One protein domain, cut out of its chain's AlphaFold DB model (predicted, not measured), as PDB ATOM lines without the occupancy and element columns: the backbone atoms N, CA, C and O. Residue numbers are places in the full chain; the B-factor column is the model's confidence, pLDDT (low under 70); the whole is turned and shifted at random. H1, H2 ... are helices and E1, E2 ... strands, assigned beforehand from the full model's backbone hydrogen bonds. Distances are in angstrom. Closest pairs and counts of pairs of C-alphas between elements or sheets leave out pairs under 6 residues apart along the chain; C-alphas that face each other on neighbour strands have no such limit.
ATOM      1  N   THR A  28     192.329 178.600 139.023       92.44
ATOM      2  CA  THR A  28     191.920 178.023 137.741       92.44
ATOM      3  C   THR A  28     192.892 176.923 137.294       92.44
ATOM      4  O   THR A  28     194.028 176.862 137.776       92.44
ATOM      5  N   PRO A  29     192.487 176.036 136.365       92.50
ATOM      6  CA  PRO A  29     193.392 175.029 135.813       92.50
ATOM      7  C   PRO A  29     194.694 175.620 135.253       92.50
ATOM      8  O   PRO A  29     195.767 175.104 135.559       92.50
ATOM      9  N   ASP A  30     194.625 176.729 134.512       95.62
ATOM     10  CA  ASP A  30     195.809 177.369 133.924       95.62
ATOM     11  C   ASP A  30     196.732 177.984 134.982       95.62
ATOM     12  O   ASP A  30     197.957 177.920 134.851       95.62
ATOM     13  N   GLU A  31     196.170 178.528 136.063       95.81
ATOM     14  CA  GLU A  31     196.957 179.019 137.197       95.81
ATOM     15  C   GLU A  31     197.676 177.871 137.915       95.81
ATOM     16  O   GLU A  31     198.858 178.004 138.240       95.81
ATOM     17  N   TRP A  32     197.022 176.716 138.093       96.06
ATOM     18  CA  TRP A  32     197.678 175.522 138.636       96.06
ATOM     19  C   TRP A  32     198.799 175.019 137.735       96.06
ATOM     20  O   TRP A  32     199.886 174.721 138.231       96.06
ATOM     21  N   VAL A  33     198.558 174.945 136.424       96.94
ATOM     22  CA  VAL A  33     199.571 174.524 135.448       96.94
ATOM     23  C   VAL A  33     200.763 175.472 135.487       96.94
ATOM     24  O   VAL A  33     201.908 175.028 135.562       96.94
ATOM     25  N   THR A  34     200.507 176.778 135.476       97.50
ATOM     26  CA  THR A  34     201.550 177.808 135.485       97.50
ATOM     27  C   THR A  34     202.366 177.760 136.773       97.50
ATOM     28  O   THR A  34     203.599 177.740 136.725       97.50
ATOM     29  N   LEU A  35     201.698 177.696 137.927       96.50
ATOM     30  CA  LEU A  35     202.367 177.612 139.222       96.50
ATOM     31  C   LEU A  35     203.168 176.315 139.352       96.50
ATOM     32  O   LEU A  35     204.332 176.358 139.741       96.50
ATOM     33  N   GLY A  36     202.581 175.174 138.985       96.44
ATOM     34  CA  GLY A  36     203.259 173.887 139.074       96.44
ATOM     35  C   GLY A  36     204.484 173.814 138.168       96.44
ATOM     36  O   GLY A  36     205.546 173.429 138.647       96.44
ATOM     37  N   LYS A  37     204.404 174.316 136.925       97.38
ATOM     38  CA  LYS A  37     205.588 174.450 136.054       97.38
ATOM     39  C   LYS A  37     206.688 175.283 136.703       97.38
ATOM     40  O   LYS A  37     207.851 174.911 136.618       97.38
ATOM     41  N   ARG A  38     206.332 176.395 137.350       97.56
ATOM     42  CA  ARG A  38     207.306 177.294 137.981       97.56
ATOM     43  C   ARG A  38     208.001 176.669 139.191       97.56
ATOM     44  O   ARG A  38     209.180 176.931 139.390       97.56
ATOM     45  N   ILE A  39     207.274 175.907 140.005       94.88
ATOM     46  CA  ILE A  39     207.808 175.318 141.241       94.88
ATOM     47  C   ILE A  39     208.554 174.011 140.965       94.88
ATOM     48  O   ILE A  39     209.640 173.815 141.494       94.88
ATOM     49  N   HIS A  40     207.988 173.142 140.130       95.12
ATOM     50  CA  HIS A  40     208.518 171.803 139.871       95.12
ATOM     51  C   HIS A  40     209.478 171.747 138.667       95.12
ATOM     52  O   HIS A  40     210.299 170.845 138.569       95.12
ATOM     53  N   GLY A  41     209.379 172.691 137.722       94.69
ATOM     54  CA  GLY A  41     210.100 172.655 136.439       94.69
ATOM     55  C   GLY A  41     209.313 171.997 135.296       94.69
ATOM     56  O   GLY A  41     209.738 172.032 134.144       94.69
ATOM     57  N   GLY A  42     208.128 171.453 135.582       94.56
ATOM     58  CA  GLY A  42     207.213 170.850 134.615       94.56
ATOM     59  C   GLY A  42     205.818 170.655 135.212       94.56
ATOM     60  O   GLY A  42     205.606 170.888 136.400       94.56
ATOM     61  N   PHE A  43     204.843 170.242 134.400       96.44
ATOM     62  CA  PHE A  43     203.499 169.921 134.895       96.44
ATOM     63  C   PHE A  43     202.976 168.643 134.244       96.44
ATOM     64  O   PHE A  43     202.464 168.668 133.127       96.44
ATOM     65  N   GLY A  44     203.150 167.528 134.953       95.00
ATOM     66  CA  GLY A  44     202.634 166.213 134.578       95.00
ATOM     67  C   GLY A  44     201.429 165.789 135.422       95.00
ATOM     68  O   GLY A  44     201.040 166.462 136.380       95.00
ATOM     69  N   SER A  45     200.861 164.630 135.095       95.94
ATOM     70  CA  SER A  45     199.680 164.071 135.770       95.94
ATOM     71  C   SER A  45     199.876 163.871 137.276       95.94
ATOM     72  O   SER A  45     198.942 164.099 138.040       95.94
ATOM     73  N   TYR A  46     201.082 163.518 137.726       95.81
ATOM     74  CA  TYR A  46     201.375 163.329 139.151       95.81
ATOM     75  C   TYR A  46     201.343 164.634 139.959       95.81
ATOM     76  O   TYR A  46     200.890 164.624 141.100       95.81
ATOM     77  N   ILE A  47     201.702 165.773 139.355       97.31
ATOM     78  CA  ILE A  47     201.542 167.088 139.998       97.31
ATOM     79  C   ILE A  47     200.052 167.396 140.171       97.31
ATOM     80  O   ILE A  47     199.610 167.767 141.257       97.31
ATOM     81  N   ALA A  48     199.253 167.183 139.119       96.69
ATOM     82  CA  ALA A  48     197.805 167.377 139.179       96.69
ATOM     83  C   ALA A  48     197.136 166.454 140.217       96.69
ATOM     84  O   ALA A  48     196.266 166.902 140.968       96.69
ATOM     85  N   LEU A  49     197.574 165.192 140.299       96.75
ATOM     86  CA  LEU A  49     197.132 164.235 141.312       96.75
ATOM     87  C   LEU A  49     197.441 164.746 142.724       96.75
ATOM     88  O   LEU A  49     196.536 164.806 143.555       96.75
ATOM     89  N   GLY A  50     198.680 165.174 142.979       97.19
ATOM     90  CA  GLY A  50     199.085 165.733 144.269       97.19
ATOM     91  C   GLY A  50     198.279 166.969 144.669       97.19
ATOM     92  O   GLY A  50     197.815 167.059 145.805       97.19
ATOM     93  N   ILE A  51     198.021 167.881 143.720       97.62
ATOM     94  CA  ILE A  51     197.164 169.053 143.961       97.62
ATOM     95  C   ILE A  51     195.772 168.604 144.401       97.62
ATOM     96  O   ILE A  51     195.210 169.142 145.358       97.62
ATOM     97  N   ARG A  52     195.201 167.600 143.726       97.25
ATOM     98  CA  ARG A  52     193.854 167.131 144.047       97.25
ATOM     99  C   ARG A  52     193.788 166.440 145.401       97.25
ATOM    100  O   ARG A  52     192.853 166.726 146.144       97.25
ATOM    101  N   ILE A  53     194.787 165.626 145.741       97.19
ATOM    102  CA  ILE A  53     194.929 165.018 147.071       97.19
ATOM    103  C   ILE A  53     194.977 166.108 148.147       97.19
ATOM    104  O   ILE A  53     194.223 166.045 149.113       97.19
ATOM    105  N   GLY A  54     195.803 167.144 147.966       97.00
ATOM    106  CA  GLY A  54     195.927 168.231 148.938       97.00
ATOM    107  C   GLY A  54     194.630 169.022 149.136       97.00
ATOM    108  O   GLY A  54     194.220 169.274 150.269       97.00
ATOM    109  N   LEU A  55     193.950 169.388 148.043       96.75
ATOM    110  CA  LEU A  55     192.661 170.090 148.104       96.75
ATOM    111  C   LEU A  55     191.570 169.234 148.761       96.75
ATOM    112  O   LEU A  55     190.778 169.748 149.553       96.75
ATOM    113  N   ASP A  56     191.530 167.942 148.437       97.56
ATOM    114  CA  ASP A  56     190.548 167.011 148.987       97.56
ATOM    115  C   ASP A  56     190.790 166.736 150.477       97.56
ATOM    116  O   ASP A  56     189.848 166.783 151.267       97.56
ATOM    117  N   ALA A  57     192.048 166.574 150.892       97.38
ATOM    118  CA  ALA A  57     192.418 166.448 152.299       97.38
ATOM    119  C   ALA A  57     191.995 167.684 153.108       97.38
ATOM    120  O   ALA A  57     191.377 167.550 154.163       97.38
ATOM    121  N   MET A  58     192.252 168.896 152.597       96.56
ATOM    122  CA  MET A  58     191.821 170.131 153.264       96.56
ATOM    123  C   MET A  58     190.301 170.224 153.403       96.56
ATOM    124  O   MET A  58     189.803 170.648 154.447       96.56
ATOM    125  N   LYS A  59     189.564 169.802 152.368       96.56
ATOM    126  CA  LYS A  59     188.102 169.753 152.395       96.56
ATOM    127  C   LYS A  59     187.596 168.760 153.443       96.56
ATOM    128  O   LYS A  59     186.751 169.132 154.252       96.56
ATOM    129  N   HIS A  60     188.110 167.529 153.451       97.88
ATOM    130  CA  HIS A  60     187.686 166.485 154.390       97.88
ATOM    131  C   HIS A  60     188.008 166.830 155.843       97.88
ATOM    132  O   HIS A  60     187.204 166.567 156.732       97.88
ATOM    133  N   LEU A  61     189.153 167.466 156.083       97.12
ATOM    134  CA  LEU A  61     189.586 167.880 157.416       97.12
ATOM    135  C   LEU A  61     189.024 169.252 157.831       97.12
ATOM    136  O   LEU A  61     189.349 169.734 158.912       97.12
ATOM    137  N   ASN A  62     188.199 169.886 156.985       96.31
ATOM    138  CA  ASN A  62     187.641 171.228 157.186       96.31
ATOM    139  C   ASN A  62     188.692 172.250 157.657       96.31
ATOM    140  O   ASN A  62     188.520 172.977 158.639       96.31
ATOM    141  N   THR A  63     189.822 172.268 156.962       95.06
ATOM    142  CA  THR A  63     191.001 173.040 157.342       95.06
ATOM    143  C   THR A  63     191.447 173.946 156.196       95.06
ATOM    144  O   THR A  63     190.898 173.927 155.094       95.06
ATOM    145  N   LYS A  64     192.421 174.810 156.473       92.62
ATOM    146  CA  LYS A  64     192.941 175.814 155.537       92.62
ATOM    147  C   LYS A  64     194.399 175.503 155.184       92.62
ATOM    148  O   LYS A  64     195.058 174.782 155.933       92.62
ATOM    149  N   PRO A  65     194.945 176.088 154.103       91.62
ATOM    150  CA  PRO A  65     196.377 176.004 153.832       91.62
ATOM    151  C   PRO A  65     197.217 176.378 155.063       91.62
ATOM    152  O   PRO A  65     196.819 177.248 155.847       91.62
ATOM    153  N   ARG A  66     198.375 175.728 155.233       89.81
ATOM    154  CA  ARG A  66     199.270 175.834 156.412       89.81
ATOM    155  C   ARG A  66     198.696 175.362 157.756       89.81
ATOM    156  O   ARG A  66     199.288 175.634 158.798       89.81
ATOM    157  N   LYS A  67     197.540 174.699 157.769       94.69
ATOM    158  CA  LYS A  67     196.946 174.104 158.980       94.69
ATOM    159  C   LYS A  67     196.934 172.573 158.924       94.69
ATOM    160  O   LYS A  67     196.079 171.948 159.543       94.69
ATOM    161  N   LEU A  68     197.850 171.990 158.152       93.62
ATOM    162  CA  LEU A  68     198.022 170.551 158.003       93.62
ATOM    163  C   LEU A  68     199.489 170.217 158.199       93.62
ATOM    164  O   LEU A  68     200.343 170.900 157.631       93.62
ATOM    165  N   ASP A  69     199.721 169.128 158.918       96.62
ATOM    166  CA  ASP A  69     200.981 168.409 158.884       96.62
ATOM    167  C   ASP A  69     200.829 167.251 157.897       96.62
ATOM    168  O   ASP A  69     199.904 166.440 157.987       96.62
ATOM    169  N   VAL A  70     201.713 167.204 156.909       97.00
ATOM    170  CA  VAL A  70     201.691 166.238 155.816       97.00
ATOM    171  C   VAL A  70     202.820 165.243 156.020       97.00
ATOM    172  O   VAL A  70     203.987 165.606 156.124       97.00
ATOM    173  N   THR A  71     202.479 163.961 156.018       95.75
ATOM    174  CA  THR A  71     203.462 162.880 155.937       95.75
ATOM    175  C   THR A  71     203.242 162.128 154.634       95.75
ATOM    176  O   THR A  71     202.164 161.578 154.419       95.75
ATOM    177  N   TYR A  72     204.249 162.118 153.765       93.50
ATOM    178  CA  TYR A  72     204.255 161.311 152.551       93.50
ATOM    179  C   TYR A  72     205.122 160.076 152.767       93.50
ATOM    180  O   TYR A  72     206.306 160.200 153.074       93.50
ATOM    181  N   PHE A  73     204.540 158.894 152.600       90.88
ATOM    182  CA  PHE A  73     205.282 157.642 152.648       90.88
ATOM    183  C   PHE A  73     205.756 157.287 151.242       90.88
ATOM    184  O   PHE A  73     204.940 157.028 150.358       90.88
ATOM    185  N   ASP A  74     207.070 157.298 151.044       88.19
ATOM    186  CA  ASP A  74     207.704 156.877 149.798       88.19
ATOM    187  C   ASP A  74     208.067 155.384 149.846       88.19
ATOM    188  O   ASP A  74     208.230 154.812 150.921       88.19
ATOM    189  N   GLY A  75     208.192 154.732 148.694       83.81
ATOM    190  CA  GLY A  75     208.526 153.311 148.582       83.81
ATOM    191  C   GLY A  75     208.124 152.726 147.232       83.81
ATOM    192  O   GLY A  75     207.567 153.422 146.385       83.81
ATOM    193  N   ALA A  76     208.342 151.426 147.030       81.12
ATOM    194  CA  ALA A  76     208.164 150.784 145.722       81.12
ATOM    195  C   ALA A  76     206.723 150.869 145.180       81.12
ATOM    196  O   ALA A  76     206.509 150.857 143.971       81.12
ATOM    197  N   ASN A  77     205.742 150.977 146.077       81.75
ATOM    198  CA  ASN A  77     204.321 151.080 145.734       81.75
ATOM    199  C   ASN A  77     203.781 152.517 145.793       81.75
ATOM    200  O   ASN A  77     202.599 152.739 145.521       81.75
ATOM    201  N   ALA A  78     204.604 153.488 146.197       81.38
ATOM    202  CA  ALA A  78     204.190 154.880 146.229       81.38
ATOM    203  C   ALA A  78     204.140 155.446 144.797       81.38
ATOM    204  O   ALA A  78     204.922 155.035 143.936       81.38
ATOM    205  N   PRO A  79     203.247 156.412 144.518       79.88
ATOM    206  CA  PRO A  79     203.319 157.187 143.288       79.88
ATOM    207  C   PRO A  79     204.687 157.858 143.118       79.88
ATOM    208  O   PRO A  79     205.420 158.071 144.086       79.88
ATOM    209  N   TYR A  80     205.000 158.272 141.888       85.88
ATOM    210  CA  TYR A  80     206.228 159.018 141.632       85.88
ATOM    211  C   TYR A  80     206.338 160.274 142.524       85.88
ATOM    212  O   TYR A  80     205.325 160.944 142.763       85.88
ATOM    213  N   PRO A  81     207.562 160.654 142.944       88.81
ATOM    214  CA  PRO A  81     207.825 161.770 143.861       88.81
ATOM    215  C   PRO A  81     207.163 163.102 143.500       88.81
ATOM    216  O   PRO A  81     206.832 163.878 144.392       88.81
ATOM    217  N   CYS A  82     206.897 163.348 142.212       94.75
ATOM    218  CA  CYS A  82     206.180 164.526 141.719       94.75
ATOM    219  C   CYS A  82     204.833 164.766 142.431       94.75
ATOM    220  O   CYS A  82     204.360 165.898 142.489       94.75
ATOM    221  N   VAL A  83     204.191 163.727 142.981       96.00
ATOM    222  CA  VAL A  83     202.957 163.889 143.770       96.00
ATOM    223  C   VAL A  83     203.180 164.781 144.995       96.00
ATOM    224  O   VAL A  83     202.313 165.598 145.311       96.00
ATOM    225  N   VAL A  84     204.339 164.682 145.651       96.00
ATOM    226  CA  VAL A  84     204.676 165.480 146.843       96.00
ATOM    227  C   VAL A  84     204.669 166.970 146.517       96.00
ATOM    228  O   VAL A  84     204.061 167.748 147.251       96.00
ATOM    229  N   ASP A  85     205.236 167.364 145.377       96.44
ATOM    230  CA  ASP A  85     205.254 168.765 144.946       96.44
ATOM    231  C   ASP A  85     203.840 169.295 144.683       96.44
ATOM    232  O   ASP A  85     203.506 170.418 145.062       96.44
ATOM    233  N   GLY A  86     202.963 168.468 144.104       97.25
ATOM    234  CA  GLY A  86     201.548 168.808 143.952       97.25
ATOM    235  C   GLY A  86     200.844 169.026 145.298       97.25
ATOM    236  O   GLY A  86     200.093 169.993 145.458       97.25
ATOM    237  N   ILE A  87     201.114 168.167 146.288       97.56
ATOM    238  CA  ILE A  87     200.567 168.304 147.648       97.56
ATOM    239  C   ILE A  87     201.081 169.591 148.306       97.56
ATOM    240  O   ILE A  87     200.287 170.332 148.895       97.56
ATOM    241  N   MET A  88     202.375 169.897 148.164       97.12
ATOM    242  CA  MET A  88     202.979 171.145 148.649       97.12
ATOM    243  C   MET A  88     202.310 172.370 148.022       97.12
ATOM    244  O   MET A  88     201.945 173.304 148.735       97.12
ATOM    245  N   ILE A  89     202.097 172.361 146.703       96.69
ATOM    246  CA  ILE A  89     201.446 173.453 145.969       96.69
ATOM    247  C   ILE A  89     200.017 173.698 146.478       96.69
ATOM    248  O   ILE A  89     199.623 174.851 146.658       96.69
ATOM    249  N   ALA A  90     199.243 172.639 146.733       96.88
ATOM    250  CA  ALA A  90     197.860 172.776 147.186       96.88
ATOM    251  C   ALA A  90     197.736 173.181 148.661       96.88
ATOM    252  O   ALA A  90     196.926 174.041 149.002       96.88
ATOM    253  N   THR A  91     198.505 172.545 149.544       96.62
ATOM    254  CA  THR A  91     198.348 172.689 151.005       96.62
ATOM    255  C   THR A  91     199.228 173.784 151.599       96.62
ATOM    256  O   THR A  91     198.965 174.269 152.704       96.62
ATOM    257  N   VAL A  92     200.274 174.185 150.870       95.94
ATOM    258  CA  VAL A  92     201.356 175.062 151.338       95.94
ATOM    259  C   VAL A  92     202.110 174.462 152.537       95.94
ATOM    260  O   VAL A  92     202.879 175.166 153.183       95.94
ATOM    261  N   ALA A  93     201.927 173.171 152.832       97.06
ATOM    262  CA  ALA A  93     202.769 172.440 153.767       97.06
ATOM    263  C   ALA A  93     204.104 172.132 153.087       97.06
ATOM    264  O   ALA A  93     204.115 171.669 151.948       97.06
ATOM    265  N   THR A  94     205.230 172.425 153.736       96.25
ATOM    266  CA  THR A  94     206.554 172.282 153.113       96.25
ATOM    267  C   THR A  94     207.594 171.763 154.103       96.25
ATOM    268  O   THR A  94     207.465 172.018 155.305       96.25
ATOM    269  N   PRO A  95     208.673 171.116 153.622       95.50
ATOM    270  CA  PRO A  95     209.788 170.724 154.483       95.50
ATOM    271  C   PRO A  95     210.407 171.912 155.228       95.50
ATOM    272  O   PRO A  95     210.704 171.821 156.412       95.50
ATOM    273  N   GLY A  96     210.526 173.070 154.564       95.62
ATOM    274  CA  GLY A  96     211.073 174.287 155.172       95.62
ATOM    275  C   GLY A  96     210.197 174.893 156.276       95.62
ATOM    276  O   GLY A  96     210.702 175.621 157.124       95.62
ATOM    277  N   GLN A  97     208.895 174.595 156.287       95.25
ATOM    278  CA  GLN A  97     207.983 174.954 157.379       95.25
ATOM    279  C   GLN A  97     207.871 173.858 158.444       95.25
ATOM    280  O   GLN A  97     207.156 174.057 159.423       95.25
ATOM    281  N   ILE A  98     208.546 172.717 158.255       95.56
ATOM    282  CA  ILE A  98     208.455 171.525 159.114       95.56
ATOM    283  C   ILE A  98     207.023 170.946 159.146       95.56
ATOM    284  O   ILE A  98     206.683 170.116 159.978       95.56
ATOM    285  N   SER A  99     206.170 171.351 158.203       96.94
ATOM    286  CA  SER A  99     204.788 170.877 158.076       96.94
ATOM    287  C   SER A  99     204.634 169.802 157.004       96.94
ATOM    288  O   SER A  99     203.543 169.276 156.822       96.94
ATOM    289  N   LEU A 100     205.705 169.452 156.282       97.19
ATOM    290  CA  LEU A 100     205.731 168.296 155.390       97.19
ATOM    291  C   LEU A 100     206.998 167.473 155.598       97.19
ATOM    292  O   LEU A 100     208.105 168.004 155.556       97.19
ATOM    293  N   GLN A 101     206.823 166.162 155.737       95.44
ATOM    294  CA  GLN A 101     207.904 165.190 155.839       95.44
ATOM    295  C   GLN A 101     207.693 164.035 154.857       95.44
ATOM    296  O   GLN A 101     206.580 163.533 154.693       95.44
ATOM    297  N   VAL A 102     208.778 163.616 154.206       93.06
ATOM    298  CA  VAL A 102     208.817 162.428 153.347       93.06
ATOM    299  C   VAL A 102     209.517 161.322 154.123       93.06
ATOM    300  O   VAL A 102     210.658 161.493 154.550       93.06
ATOM    301  N   ILE A 103     208.827 160.205 154.331       90.88
ATOM    302  CA  ILE A 103     209.339 159.051 155.064       90.88
ATOM    303  C   ILE A 103     209.545 157.910 154.065       90.88
ATOM    304  O   ILE A 103     208.559 157.419 153.513       90.88
ATOM    305  N   PRO A 104     210.788 157.467 153.827       86.19
ATOM    306  CA  PRO A 104     211.041 156.319 152.971       86.19
ATOM    307  C   PRO A 104     210.585 155.020 153.647       86.19
ATOM    308  O   PRO A 104     210.757 154.824 154.853       86.19
ATOM    309  N   SER A 105     210.029 154.110 152.851       81.25
ATOM    310  CA  SER A 105     209.747 152.735 153.247       81.25
ATOM    311  C   SER A 105     211.042 152.042 153.658       81.25
ATOM    312  O   SER A 105     212.073 152.149 152.998       81.25
TER     313      SER A 105
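AT A GLANCE: This is residues 28 to 105 of the 116 residues of the protein "FmdE domain-containing protein" of Nostoc sp. RF31YmG (UniProt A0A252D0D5). Helix H3 is in the middle, with longer H2 side by side with it, H1 on one side and a ribbon of two parallel strands, E1 and E2, on the other. The printed part has 78 residues with three named helices and two named strands, ordered H1, H2, E1, H3, E2; the class is mixed. It is compact, with radius of gyration of the C-alphas 11.9 A and spans of 32 by 31 by 23 A.

HOW THE PARTS SIT: H1, residues 29 to 40, touches H3, residues 82 to 91, with residues 35 to 40 alone; the closest C-alphas, of His 40 and Asp 85, are 6.8 A apart. H2, residues 45 to 60, touches H3, closest at the C-alphas of Gly 50 and Gly 86, 4.0 A; the tilt, 36 degrees, is only just steep. E1, residues 70 to 74, and E2, residues 100 to 104, are parallel; N 72 and O 101, 2.9 A, are within hydrogen-bond range. E1, H3, E2 form a strand-helix-strand unit, parallel neighbour strands with a helix between, its crossover right-handed. In H1, H2 and H3 every O i to N i+4 pair is within range.

IN THESE COORDINATES: H1, 16.0 A long, begins at C-alpha 29 (193.392, 175.029, 135.813). H2 is 22.3 A, E1 12.6 A and H3 14.6 A long. E2, 13.3 A, ends at C-alpha 104 (211.041, 156.319, 152.971).

THE WHOLE: The C-alphas farthest apart, of Thr 28 and Ser 105, are 34.6 A apart. The printed part has no cut and no long link; no printed residue is under pLDDT 70.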